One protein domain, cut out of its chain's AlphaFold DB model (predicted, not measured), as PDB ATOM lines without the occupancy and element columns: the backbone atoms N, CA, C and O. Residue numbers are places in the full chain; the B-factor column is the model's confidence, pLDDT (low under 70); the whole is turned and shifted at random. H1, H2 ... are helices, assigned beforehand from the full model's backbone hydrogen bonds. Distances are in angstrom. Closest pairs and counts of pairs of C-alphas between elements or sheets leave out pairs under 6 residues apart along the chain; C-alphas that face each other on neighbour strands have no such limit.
ATOM      1  N   GLN A 116     -30.865 -48.385 -19.495       78.81
ATOM      2  CA  GLN A 116     -30.687 -47.168 -18.724       78.81
ATOM      3  C   GLN A 116     -29.194 -46.924 -18.468       78.81
ATOM      4  O   GLN A 116     -28.407 -47.872 -18.396       78.81
ATOM      5  N   PRO A 117     -28.770 -45.666 -18.242       81.69
ATOM      6  CA  PRO A 117     -27.367 -45.335 -17.985       81.69
ATOM      7  C   PRO A 117     -26.709 -46.195 -16.896       81.69
ATOM      8  O   PRO A 117     -25.539 -46.554 -17.006       81.69
ATOM      9  N   ARG A 118     -27.466 -46.565 -15.853       82.81
ATOM     10  CA  ARG A 118     -26.976 -47.411 -14.757       82.81
ATOM     11  C   ARG A 118     -26.753 -48.863 -15.185       82.81
ATOM     12  O   ARG A 118     -25.710 -49.423 -14.867       82.81
ATOM     13  N   GLU A 119     -27.699 -49.448 -15.909       84.12
ATOM     14  CA  GLU A 119     -27.626 -50.826 -16.419       84.12
ATOM     15  C   GLU A 119     -26.518 -50.955 -17.462       84.12
ATOM     16  O   GLU A 119     -25.735 -51.901 -17.433       84.12
ATOM     17  N   PHE A 120     -26.378 -49.943 -18.320       83.38
ATOM     18  CA  PHE A 120     -25.282 -49.865 -19.273       83.38
ATOM     19  C   PHE A 120     -23.916 -49.843 -18.572       83.38
ATOM     20  O   PHE A 120     -23.009 -50.578 -18.954       83.38
ATOM     21  N   CYS A 121     -23.761 -49.064 -17.496       84.94
ATOM     22  CA  CYS A 121     -22.519 -49.063 -16.716       84.94
ATOM     23  C   CYS A 121     -22.267 -50.394 -16.002       84.94
ATOM     24  O   CYS A 121     -21.119 -50.828 -15.927       84.94
ATOM     25  N   ALA A 122     -23.317 -51.048 -15.499       85.56
ATOM     26  CA  ALA A 122     -23.209 -52.382 -14.913       85.56
ATOM     27  C   ALA A 122     -22.724 -53.405 -15.950       85.56
ATOM     28  O   ALA A 122     -21.826 -54.191 -15.654       85.56
ATOM     29  N   PHE A 123     -23.246 -53.338 -17.178       85.31
ATOM     30  CA  PHE A 123     -22.775 -54.151 -18.294       85.31
ATOM     31  C   PHE A 123     -21.291 -53.897 -18.596       85.31
ATOM     32  O   PHE A 123     -20.516 -54.848 -18.622       85.31
ATOM     33  N   MET A 124     -20.874 -52.632 -18.743       86.56
ATOM     34  CA  MET A 124     -19.469 -52.282 -19.007       86.56
ATOM     35  C   MET A 124     -18.532 -52.767 -17.890       86.56
ATOM     36  O   MET A 124     -17.466 -53.309 -18.165       86.56
ATOM     37  N   SER A 125     -18.945 -52.647 -16.627       86.38
ATOM     38  CA  SER A 125     -18.169 -53.173 -15.499       86.38
ATOM     39  C   SER A 125     -18.081 -54.703 -15.504       86.38
ATOM     40  O   SER A 125     -17.062 -55.241 -15.084       86.38
ATOM     41  N   ALA A 126     -19.125 -55.407 -15.950       85.12
ATOM     42  CA  ALA A 126     -19.143 -56.869 -16.018       85.12
ATOM     43  C   ALA A 126     -18.239 -57.434 -17.128       85.12
ATOM     44  O   ALA A 126     -17.857 -58.599 -17.064       85.12
ATOM     45  N   ILE A 127     -17.891 -56.617 -18.127       84.69
ATOM     46  CA  ILE A 127     -16.911 -56.948 -19.172       84.69
ATOM     47  C   ILE A 127     -15.512 -56.374 -18.865       84.69
ATOM     48  O   ILE A 127     -14.741 -56.107 -19.784       84.69
ATOM     49  N   ASP A 128     -15.205 -56.180 -17.577       86.81
ATOM     50  CA  ASP A 128     -13.906 -55.765 -17.022       86.81
ATOM     51  C   ASP A 128     -13.418 -54.353 -17.396       86.81
ATOM     52  O   ASP A 128     -12.231 -54.049 -17.257       86.81
ATOM     53  N   TRP A 129     -14.306 -53.444 -17.812       88.00
ATOM     54  CA  TRP A 129     -13.894 -52.052 -18.008       88.00
ATOM     55  C   TRP A 129     -13.635 -51.369 -16.672       88.00
ATOM     56  O   TRP A 129     -14.479 -51.362 -15.770       88.00
ATOM     57  N   SER A 130     -12.467 -50.744 -16.563       87.31
ATOM     58  CA  SER A 130     -12.092 -50.018 -15.360       87.31
ATOM     59  C   SER A 130     -12.738 -48.626 -15.310       87.31
ATOM     60  O   SER A 130     -13.019 -48.022 -16.350       87.31
ATOM     61  N   PRO A 131     -12.914 -48.034 -14.114       84.56
ATOM     62  CA  PRO A 131     -13.348 -46.644 -13.981       84.56
ATOM     63  C   PRO A 131     -12.423 -45.624 -14.663       84.56
ATOM     64  O   PRO A 131     -12.841 -44.512 -14.965       84.56
ATOM     65  N   GLN A 132     -11.156 -45.972 -14.891       84.19
ATOM     66  CA  GLN A 132     -10.199 -45.121 -15.596       84.19
ATOM     67  C   GLN A 132     -10.476 -45.087 -17.104       84.19
ATOM     68  O   GLN A 132     -10.309 -44.046 -17.735       84.19
ATOM     69  N   GLU A 133     -10.915 -46.210 -17.671       83.50
ATOM     70  CA  GLU A 133     -11.265 -46.342 -19.091       83.50
ATOM     71  C   GLU A 133     -12.713 -45.920 -19.361       83.50
ATOM     72  O   GLU A 133     -13.027 -45.397 -20.431       83.50
ATOM     73  N   PHE A 134     -13.590 -46.105 -18.372       86.50
ATOM     74  CA  PHE A 134     -15.000 -45.750 -18.432       86.50
ATOM     75  C   PHE A 134     -15.442 -45.046 -17.132       86.50
ATOM     76  O   PHE A 134     -16.026 -45.664 -16.235       86.50
ATOM     77  N   PRO A 135     -15.200 -43.725 -17.023       85.81
ATOM     78  CA  PRO A 135     -15.495 -42.934 -15.824       85.81
ATOM     79  C   PRO A 135     -16.921 -43.052 -15.258       85.81
ATOM     80  O   PRO A 135     -17.061 -43.053 -14.030       85.81
ATOM     81  N   PRO A 136     -17.991 -43.205 -16.070       87.56
ATOM     82  CA  PRO A 136     -19.346 -43.322 -15.531       87.56
ATOM     83  C   PRO A 136     -19.572 -44.517 -14.593       87.56
ATOM     84  O   PRO A 136     -20.459 -44.437 -13.742       87.56
ATOM     85  N   ILE A 137     -18.758 -45.582 -14.675       86.81
ATOM     86  CA  ILE A 137     -18.809 -46.710 -13.726       86.81
ATOM     87  C   ILE A 137     -18.640 -46.205 -12.292       86.81
ATOM     88  O   ILE A 137     -19.400 -46.599 -11.407       86.81
ATOM     89  N   GLN A 138     -17.701 -45.279 -12.063       86.38
ATOM     90  CA  GLN A 138     -17.441 -44.753 -10.727       86.38
ATOM     91  C   GLN A 138     -18.644 -43.997 -10.173       86.38
ATOM     92  O   GLN A 138     -18.919 -44.080  -8.982       86.38
ATOM     93  N   VAL A 139     -19.363 -43.253 -11.008       84.44
ATOM     94  CA  VAL A 139     -20.472 -42.412 -10.544       84.44
ATOM     95  C   VAL A 139     -21.756 -43.219 -10.365       84.44
ATOM     96  O   VAL A 139     -22.512 -42.956  -9.433       84.44
ATOM     97  N   LEU A 140     -22.009 -44.202 -11.232       82.44
ATOM     98  CA  LEU A 140     -23.300 -44.895 -11.305       82.44
ATOM     99  C   LEU A 140     -23.372 -46.203 -10.530       82.44
ATOM    100  O   LEU A 140     -24.473 -46.622 -10.164       82.44
ATOM    101  N   LEU A 141     -22.223 -46.814 -10.247       82.75
ATOM    102  CA  LEU A 141     -22.128 -48.020  -9.427       82.75
ATOM    103  C   LEU A 141     -21.572 -47.742  -8.020       82.75
ATOM    104  O   LEU A 141     -21.387 -48.675  -7.248       82.75
ATOM    105  N   SER A 142     -21.323 -46.476  -7.664       82.31
ATOM    106  CA  SER A 142     -20.939 -46.106  -6.296       82.31
ATOM    107  C   SER A 142     -22.079 -46.325  -5.297       82.31
ATOM    108  O   SER A 142     -23.223 -45.965  -5.561       82.31
ATOM    109  N   ASP A 143     -21.735 -46.770  -4.086       76.19
ATOM    110  CA  ASP A 143     -22.671 -46.905  -2.952       76.19
ATOM    111  C   ASP A 143     -23.184 -45.557  -2.411       76.19
ATOM    112  O   ASP A 143     -24.082 -45.501  -1.568       76.19
ATOM    113  N   ARG A 144     -22.591 -44.445  -2.856       76.81
ATOM    114  CA  ARG A 144     -22.984 -43.098  -2.441       76.81
ATOM    115  C   ARG A 144     -23.943 -42.487  -3.459       76.81
ATOM    116  O   ARG A 144     -23.635 -42.503  -4.649       76.81
ATOM    117  N   PRO A 145     -25.047 -41.864  -3.010       74.94
ATOM    118  CA  PRO A 145     -25.929 -41.137  -3.908       74.94
ATOM    119  C   PRO A 145     -25.162 -39.978  -4.554       74.94
ATOM    120  O   PRO A 145     -24.635 -39.099  -3.866       74.94
ATOM    121  N   ALA A 146     -25.079 -39.998  -5.883       78.81
ATOM    122  CA  ALA A 146     -24.446 -38.940  -6.653       78.81
ATOM    123  C   ALA A 146     -25.303 -37.667  -6.635       78.81
ATOM    124  O   ALA A 146     -26.535 -37.719  -6.645       78.81
ATOM    125  N   LEU A 147     -24.644 -36.508  -6.626       79.62
ATOM    126  CA  LEU A 147     -25.333 -35.228  -6.756       79.62
ATOM    127  C   LEU A 147     -25.938 -35.100  -8.166       79.62
ATOM    128  O   LEU A 147     -25.338 -35.596  -9.124       79.62
ATOM    129  N   PRO A 148     -27.068 -34.387  -8.333       76.56
ATOM    130  CA  PRO A 148     -27.706 -34.209  -9.639       76.56
ATOM    131  C   PRO A 148     -26.762 -33.657 -10.713       76.56
ATOM    132  O   PRO A 148     -26.776 -34.131 -11.844       76.56
ATOM    133  N   VAL A 149     -25.886 -32.714 -10.348       75.56
ATOM    134  CA  VAL A 149     -24.865 -32.163 -11.254       75.56
ATOM    135  C   VAL A 149     -23.889 -33.230 -11.762       75.56
ATOM    136  O   VAL A 149     -23.595 -33.282 -12.949       75.56
ATOM    137  N   THR A 150     -23.459 -34.146 -10.895       78.44
ATOM    138  CA  THR A 150     -22.533 -35.230 -11.250       78.44
ATOM    139  C   THR A 150     -23.212 -36.269 -12.143       78.44
ATOM    140  O   THR A 150     -22.599 -36.791 -13.071       78.44
ATOM    141  N   LEU A 151     -24.496 -36.551 -11.897       78.31
ATOM    142  CA  LEU A 151     -25.297 -37.413 -12.767       78.31
ATOM    143  C   LEU A 151     -25.476 -36.798 -14.156       78.31
ATOM    144  O   LEU A 151     -25.333 -37.500 -15.154       78.31
ATOM    145  N   HIS A 152     -25.716 -35.489 -14.214       76.69
ATOM    146  CA  HIS A 152     -25.857 -34.750 -15.462       76.69
ATOM    147  C   HIS A 152     -24.569 -34.770 -16.300       76.69
ATOM    148  O   HIS A 152     -24.613 -35.058 -17.496       76.69
ATOM    149  N   GLU A 153     -23.412 -34.519 -15.682       76.75
ATOM    150  CA  GLU A 153     -22.108 -34.621 -16.352       76.75
ATOM    151  C   GLU A 153     -21.845 -36.038 -16.881       76.75
ATOM    152  O   GLU A 153     -21.342 -36.205 -17.995       76.75
ATOM    153  N   CYS A 154     -22.241 -37.067 -16.124       82.06
ATOM    154  CA  CYS A 154     -22.133 -38.456 -16.567       82.06
ATOM    155  C   CYS A 154     -23.027 -38.764 -17.763       82.06
ATOM    156  O   CYS A 154     -22.566 -39.401 -18.707       82.06
ATOM    157  N   ASP A 155     -24.275 -38.300 -17.753       79.19
ATOM    158  CA  ASP A 155     -25.195 -38.493 -18.876       79.19
ATOM    159  C   ASP A 155     -24.684 -37.784 -20.139       79.19
ATOM    160  O   ASP A 155     -24.736 -38.345 -21.234       79.19
ATOM    161  N   ALA A 156     -24.101 -36.589 -19.999       77.12
ATOM    162  CA  ALA A 156     -23.462 -35.886 -21.110       77.12
ATOM    163  C   ALA A 156     -22.243 -36.646 -21.664       77.12
ATOM    164  O   ALA A 156     -22.074 -36.741 -22.886       77.12
ATOM    165  N   TRP A 157     -21.404 -37.211 -20.788       84.69
ATOM    166  CA  TRP A 157     -20.268 -38.037 -21.199       84.69
ATOM    167  C   TRP A 157     -20.735 -39.290 -21.941       84.69
ATOM    168  O   TRP A 157     -20.268 -39.559 -23.049       84.69
ATOM    169  N   LEU A 158     -21.704 -40.010 -21.371       79.44
ATOM    170  CA  LEU A 158     -22.285 -41.217 -21.949       79.44
ATOM    171  C   LEU A 158     -22.880 -40.923 -23.327       79.44
ATOM    172  O   LEU A 158     -22.564 -41.622 -24.288       79.44
ATOM    173  N   ALA A 159     -23.669 -39.855 -23.462       76.88
ATOM    174  CA  ALA A 159     -24.263 -39.465 -24.736       76.88
ATOM    175  C   ALA A 159     -23.203 -39.189 -25.815       76.88
ATOM    176  O   ALA A 159     -23.358 -39.609 -26.963       76.88
ATOM    177  N   ASN A 160     -22.107 -38.511 -25.464       77.38
ATOM    178  CA  ASN A 160     -21.012 -38.256 -26.400       77.38
ATOM    179  C   ASN A 160     -20.248 -39.532 -26.766       77.38
ATOM    180  O   ASN A 160     -19.924 -39.730 -27.936       77.38
ATOM    181  N   TRP A 161     -20.001 -40.410 -25.795       78.06
ATOM    182  CA  TRP A 161     -19.368 -41.704 -26.037       78.06
ATOM    183  C   TRP A 161     -20.226 -42.567 -26.970       78.06
ATOM    184  O   TRP A 161     -19.726 -43.132 -27.936       78.06
ATOM    185  N   TYR A 162     -21.544 -42.570 -26.783       71.69
ATOM    186  CA  TYR A 162     -22.480 -43.315 -27.622       71.69
ATOM    187  C   TYR A 162     -22.537 -42.796 -29.068       71.69
ATOM    188  O   TYR A 162     -22.602 -43.588 -30.005       71.69
ATOM    189  N   ARG A 163     -22.421 -41.476 -29.277       69.38
ATOM    190  CA  ARG A 163     -22.300 -40.862 -30.618       69.38
ATOM    191  C   ARG A 163     -21.012 -41.235 -31.350       69.38
ATOM    192  O   ARG A 163     -20.942 -41.049 -32.561       69.38
ATOM    193  N   SER A 164     -19.987 -41.708 -30.638       72.62
ATOM    194  CA  SER A 164     -18.733 -42.128 -31.273       72.62
ATOM    195  C   SER A 164     -18.878 -43.434 -32.061       72.62
ATOM    196  O   SER A 164     -18.054 -43.723 -32.929       72.62
ATOM    197  N   PHE A 165     -19.947 -44.197 -31.810       68.88
ATOM    198  CA  PHE A 165     -20.249 -45.419 -32.541       68.88
ATOM    199  C   PHE A 165     -21.133 -45.126 -33.763       68.88
ATOM    200  O   PHE A 165     -22.132 -44.418 -33.635       68.88
ATOM    201  N   PRO A 166     -20.826 -45.699 -34.939       55.69
ATOM    202  CA  PRO A 166     -21.580 -45.496 -36.177       55.69
ATOM    203  C   PRO A 166     -22.840 -46.380 -36.238       55.69
ATOM    204  O   PRO A 166     -23.090 -47.048 -37.240       55.69
ATOM    205  N   LEU A 167     -23.598 -46.440 -35.146       58.53
ATOM    206  CA  LEU A 167     -24.796 -47.265 -35.001       58.53
ATOM    207  C   LEU A 167     -26.012 -46.353 -34.773       58.53
ATOM    208  O   LEU A 167     -25.924 -45.369 -34.036       58.53
ATOM    209  N   ASP A 168     -27.141 -46.674 -35.409       55.19
ATOM    210  CA  ASP A 168     -28.413 -45.973 -35.206       55.19
ATOM    211  C   ASP A 168     -29.027 -46.413 -33.874       55.19
ATOM    212  O   ASP A 168     -29.792 -47.371 -33.794       55.19
ATOM    213  N   HIS A 169     -28.668 -45.718 -32.798       59.06
ATOM    214  CA  HIS A 169     -29.122 -46.060 -31.455       59.06
ATOM    215  C   HIS A 169     -29.481 -44.840 -30.611       59.06
ATOM    216  O   HIS A 169     -29.063 -43.710 -30.875       59.06
ATOM    217  N   ARG A 170     -30.285 -45.064 -29.568       59.94
ATOM    218  CA  ARG A 170     -30.696 -44.033 -28.612       59.94
ATOM    219  C   ARG A 170     -30.309 -44.451 -27.203       59.94
ATOM    220  O   ARG A 170     -30.540 -45.582 -26.801       59.94
ATOM    221  N   MET A 171     -29.743 -43.512 -26.455       64.88
ATOM    222  CA  MET A 171     -29.492 -43.682 -25.028       64.88
ATOM    223  C   MET A 171     -30.769 -43.382 -24.246       64.88
ATOM    224  O   MET A 171     -31.426 -42.375 -24.520       64.88
ATOM    225  N   GLY A 172     -31.108 -44.226 -23.271       64.19
ATOM    226  CA  GLY A 172     -32.147 -43.901 -22.298       64.19
ATOM    227  C   GLY A 172     -31.742 -42.672 -21.481       64.19
ATOM    228  O   GLY A 172     -30.627 -42.606 -20.968       64.19
ATOM    229  N   THR A 173     -32.622 -41.679 -21.375       63.25
ATOM    230  CA  THR A 173     -32.405 -40.506 -20.519       63.25
ATOM    231  C   THR A 173     -33.124 -40.696 -19.197       63.25
ATOM    232  O   THR A 173     -34.295 -41.070 -19.184       63.25
ATOM    233  N   ARG A 174     -32.452 -40.386 -18.089       65.12
ATOM    234  CA  ARG A 174     -33.094 -40.388 -16.774       65.12
ATOM    235  C   ARG A 174     -34.032 -39.197 -16.636       65.12
ATOM    236  O   ARG A 174     -33.679 -38.077 -17.006       65.12
ATOM    237  N   GLU A 175     -35.202 -39.434 -16.056       63.44
ATOM    238  CA  GLU A 175     -36.088 -38.360 -15.621       63.44
ATOM    239  C   GLU A 175     -35.562 -37.770 -14.307       63.44
ATOM    240  O   GLU A 175     -35.393 -38.470 -13.306       63.44
ATOM    241  N   PHE A 176     -35.277 -36.468 -14.309       62.84
ATOM    242  CA  PHE A 176     -34.914 -35.743 -13.096       62.84
ATOM    243  C   PHE A 176     -36.167 -35.115 -12.492       62.84
ATOM    244  O   PHE A 176     -36.934 -34.449 -13.188       62.84
ATOM    245  N   ALA A 177     -36.353 -35.290 -11.182       64.06
ATOM    246  CA  ALA A 177     -37.412 -34.592 -10.466       64.06
ATOM    247  C   ALA A 177     -37.263 -33.067 -10.651       64.06
ATOM    248  O   ALA A 177     -36.133 -32.560 -10.637       64.06
ATOM    249  N   PRO A 178     -38.377 -32.325 -10.806       66.25
ATOM    250  CA  PRO A 178     -38.321 -30.880 -10.971       66.25
ATOM    251  C   PRO A 178     -37.601 -30.246  -9.773       66.25
ATOM    252  O   PRO A 178     -37.864 -30.626  -8.625       66.25
ATOM    253  N   PRO A 179     -36.675 -29.299 -10.010       69.12
ATOM    254  CA  PRO A 179     -35.875 -28.745  -8.937       69.12
ATOM    255  C   PRO A 179     -36.754 -27.986  -7.937       69.12
ATOM    256  O   PRO A 179     -37.695 -27.295  -8.339       69.12
ATOM    257  N   PRO A 180     -36.452 -28.076  -6.630       75.56
ATOM    258  CA  PRO A 180     -37.202 -27.352  -5.615       75.56
ATOM    259  C   PRO A 180     -37.108 -25.838  -5.870       75.56
ATOM    260  O   PRO A 180     -36.048 -25.361  -6.281       75.56
ATOM    261  N   PRO A 181     -38.174 -25.054  -5.628       78.19
ATOM    262  CA  PRO A 181     -38.145 -23.618  -5.870       78.19
ATOM    263  C   PRO A 181     -37.072 -22.923  -5.023       78.19
ATOM    264  O   PRO A 181     -36.898 -23.233  -3.842       78.19
ATOM    265  N   VAL A 182     -36.377 -21.944  -5.615       77.31
ATOM    266  CA  VAL A 182     -35.412 -21.106  -4.887       77.31
ATOM    267  C   VAL A 182     -36.158 -20.334  -3.806       77.31
ATOM    268  O   VAL A 182     -37.047 -19.536  -4.113       77.31
ATOM    269  N   GLN A 183     -35.801 -20.556  -2.542       77.94
ATOM    270  CA  GLN A 183     -36.448 -19.845  -1.446       77.94
ATOM    271  C   GLN A 183     -36.030 -18.366  -1.435       77.94
ATOM    272  O   GLN A 183     -34.832 -18.071  -1.458       77.94
ATOM    273  N   PRO A 184     -36.985 -17.418  -1.392       75.06
ATOM    274  CA  PRO A 184     -36.670 -16.005  -1.251       75.06
ATOM    275  C   PRO A 184     -36.082 -15.733   0.133       75.06
ATOM    276  O   PRO A 184     -36.647 -16.141   1.146       75.06
ATOM    277  N   HIS A 185     -35.006 -14.959   0.189       70.12
ATOM    278  CA  HIS A 185     -34.505 -14.421   1.445       70.12
ATOM    279  C   HIS A 185     -34.935 -12.953   1.528       70.12
ATOM    280  O   HIS A 185     -34.621 -12.166   0.637       70.12
ATOM    281  N   GLU A 186     -35.726 -12.601   2.548       77.12
ATOM    282  CA  GLU A 186     -36.320 -11.255   2.696       77.12
ATOM    283  C   GLU A 186     -37.186 -10.843   1.487       77.12
ATOM    284  O   GLU A 186     -37.181  -9.698   1.041       77.12
ATOM    285  N   GLY A 187     -37.915 -11.800   0.903       78.38
ATOM    286  CA  GLY A 187     -38.803 -11.548  -0.238       78.38
ATOM    287  C   GLY A 187     -38.087 -11.338  -1.577       78.38
ATOM    288  O   GLY A 187     -38.751 -11.091  -2.583       78.38
ATOM    289  N   ARG A 188     -36.754 -11.472  -1.633       77.62
ATOM    290  CA  ARG A 188     -35.976 -11.375  -2.874       77.62
ATOM    291  C   ARG A 188     -35.100 -12.607  -3.072       77.62
ATOM    292  O   ARG A 188     -34.479 -13.113  -2.143       77.62
ATOM    293  N   ILE A 189     -35.006 -13.072  -4.312       76.62
ATOM    294  CA  ILE A 189     -34.030 -14.096  -4.689       76.62
ATOM    295  C   ILE A 189     -32.700 -13.386  -4.947       76.62
ATOM    296  O   ILE A 189     -32.615 -12.491  -5.796       76.62
ATOM    297  N   ARG A 190     -31.651 -13.740  -4.202       83.50
ATOM    298  CA  ARG A 190     -30.313 -13.192  -4.449       83.50
ATOM    299  C   ARG A 190     -29.752 -13.839  -5.714       83.50
ATOM    300  O   ARG A 190     -29.865 -15.046  -5.895       83.50
ATOM    301  N   LYS A 191     -29.066 -13.058  -6.559       75.50
ATOM    302  CA  LYS A 191     -28.403 -13.582  -7.773       75.50
ATOM    303  C   LYS A 191     -27.453 -14.745  -7.469       75.50
ATOM    304  O   LYS A 191     -27.363 -15.675  -8.257       75.50
ATOM    305  N   ARG A 192     -26.774 -14.701  -6.315       75.12
ATOM    306  CA  ARG A 192     -25.928 -15.796  -5.825       75.12
ATOM    307  C   ARG A 192     -26.733 -17.076  -5.600       75.12
ATOM    308  O   ARG A 192     -26.302 -18.124  -6.055       75.12
ATOM    309  N   ASP A 193     -27.876 -16.992  -4.933       70.44
ATOM    310  CA  ASP A 193     -28.697 -18.165  -4.607       70.44
ATOM    311  C   ASP A 193     -29.304 -18.762  -5.879       70.44
ATOM    312  O   ASP A 193     -29.318 -19.974  -6.052       70.44
ATOM    313  N   GLN A 194     -29.697 -17.902  -6.822       72.31
ATOM    314  CA  GLN A 194     -30.161 -18.306  -8.147       72.31
ATOM    315  C   GLN A 194     -29.059 -18.997  -8.968       72.31
ATOM    316  O   GLN A 194     -29.309 -20.005  -9.619       72.31
ATOM    317  N   PHE A 195     -27.829 -18.481  -8.909       68.94
ATOM    318  CA  PHE A 195     -26.672 -19.069  -9.581       68.94
ATOM    319  C   PHE A 195     -26.263 -20.413  -8.962       68.94
ATOM    320  O   PHE A 195     -26.074 -21.388  -9.681       68.94
ATOM    321  N   MET A 196     -26.186 -20.492  -7.630       69.31
ATOM    322  CA  MET A 196     -25.892 -21.744  -6.926       69.31
ATOM    323  C   MET A 196     -26.973 -22.796  -7.182       69.31
ATOM    324  O   MET A 196     -26.652 -23.964  -7.369       69.31
ATOM    325  N   HIS A 197     -28.241 -22.390  -7.245       69.25
ATOM    326  CA  HIS A 197     -29.345 -23.285  -7.581       69.25
ATOM    327  C   HIS A 197     -29.232 -23.844  -9.005       69.25
ATOM    328  O   HIS A 197     -29.357 -25.052  -9.181       69.25
ATOM    329  N   ALA A 198     -28.885 -23.007  -9.988       66.62
ATOM    330  CA  ALA A 198     -28.667 -23.443 -11.369       66.62
ATOM    331  C   ALA A 198     -27.474 -24.408 -11.524       66.62
ATOM    332  O   ALA A 198     -27.513 -25.294 -12.372       66.62
ATOM    333  N   ILE A 199     -26.429 -24.266 -10.699       65.62
ATOM    334  CA  ILE A 199     -25.300 -25.213 -10.659       65.62
ATOM    335  C   ILE A 199     -25.721 -26.548 -10.034       65.62
ATOM    336  O   ILE A 199     -25.310 -27.606 -10.501       65.62
ATOM    337  N   MET A 200     -26.529 -26.510  -8.973       65.06
ATOM    338  CA  MET A 200     -26.977 -27.710  -8.256       65.06
ATOM    339  C   MET A 200     -28.053 -28.494  -9.015       65.06
ATOM    340  O   MET A 200     -28.163 -29.708  -8.845       65.06
ATOM    341  N   HIS A 201     -28.831 -27.804  -9.847       67.19
ATOM    342  CA  HIS A 201     -29.921 -28.354 -10.641       67.19
ATOM    343  C   HIS A 201     -29.786 -27.928 -12.108       67.19
ATOM    344  O   HIS A 201     -30.572 -27.101 -12.586       67.19
TER     345      HIS A 201
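AT A GLANCE: This is residues 116 to 201 of the 222 residues of the protein "ZZ-type domain-containing protein" of Fusarium oxysporum f. sp. pisi HDV247 (UniProt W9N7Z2). H1, H2 and H3 cluster at one end; a long arm, residues 164 to 190, runs back past H3 to the other end, where H4 folds back toward the start of H3. The printed part has 86 residues with four named helices, H1 to H4 in order, all helix, though under half are in named elements. It is loose, radius of gyration of the C-alphas 16.6 A, spanning 54 by 30 by 19 A.

HOW THE PARTS SIT: H1, residues 117 to 126, touches H2, residues 136 to 140; closest C-alphas Cys 121 and Ile 137, 5.3 A. H2 touches H3, residues 148 to 163; closest C-alphas Pro 136 and Cys 154, 5.7 A. H4, residues 191 to 200, only just touches H3, 3 C-alpha pairs within 8 A, at residues 148 to 149 of H3 alone; closest C-alphas Val 149 and Met 200, 5.8 A; steep tilt, 52 degrees. Every helix O i to N i+4 pair is within hydrogen-bond range.

IN THESE COORDINATES: H1, 14.3 A, begins at C-alpha 117 (-27.367, -45.335, -17.985). H2 measures 6.0 A, H3 22.7 A. H4, 14.2 A, ends at C-alpha 200 (-26.977, -27.710, -8.256).

THE WHOLE: The printed part has no cut. Residues 164 to 169 stand free. Residues 163, 165 to 179 and 195 to 201 are under pLDDT 70.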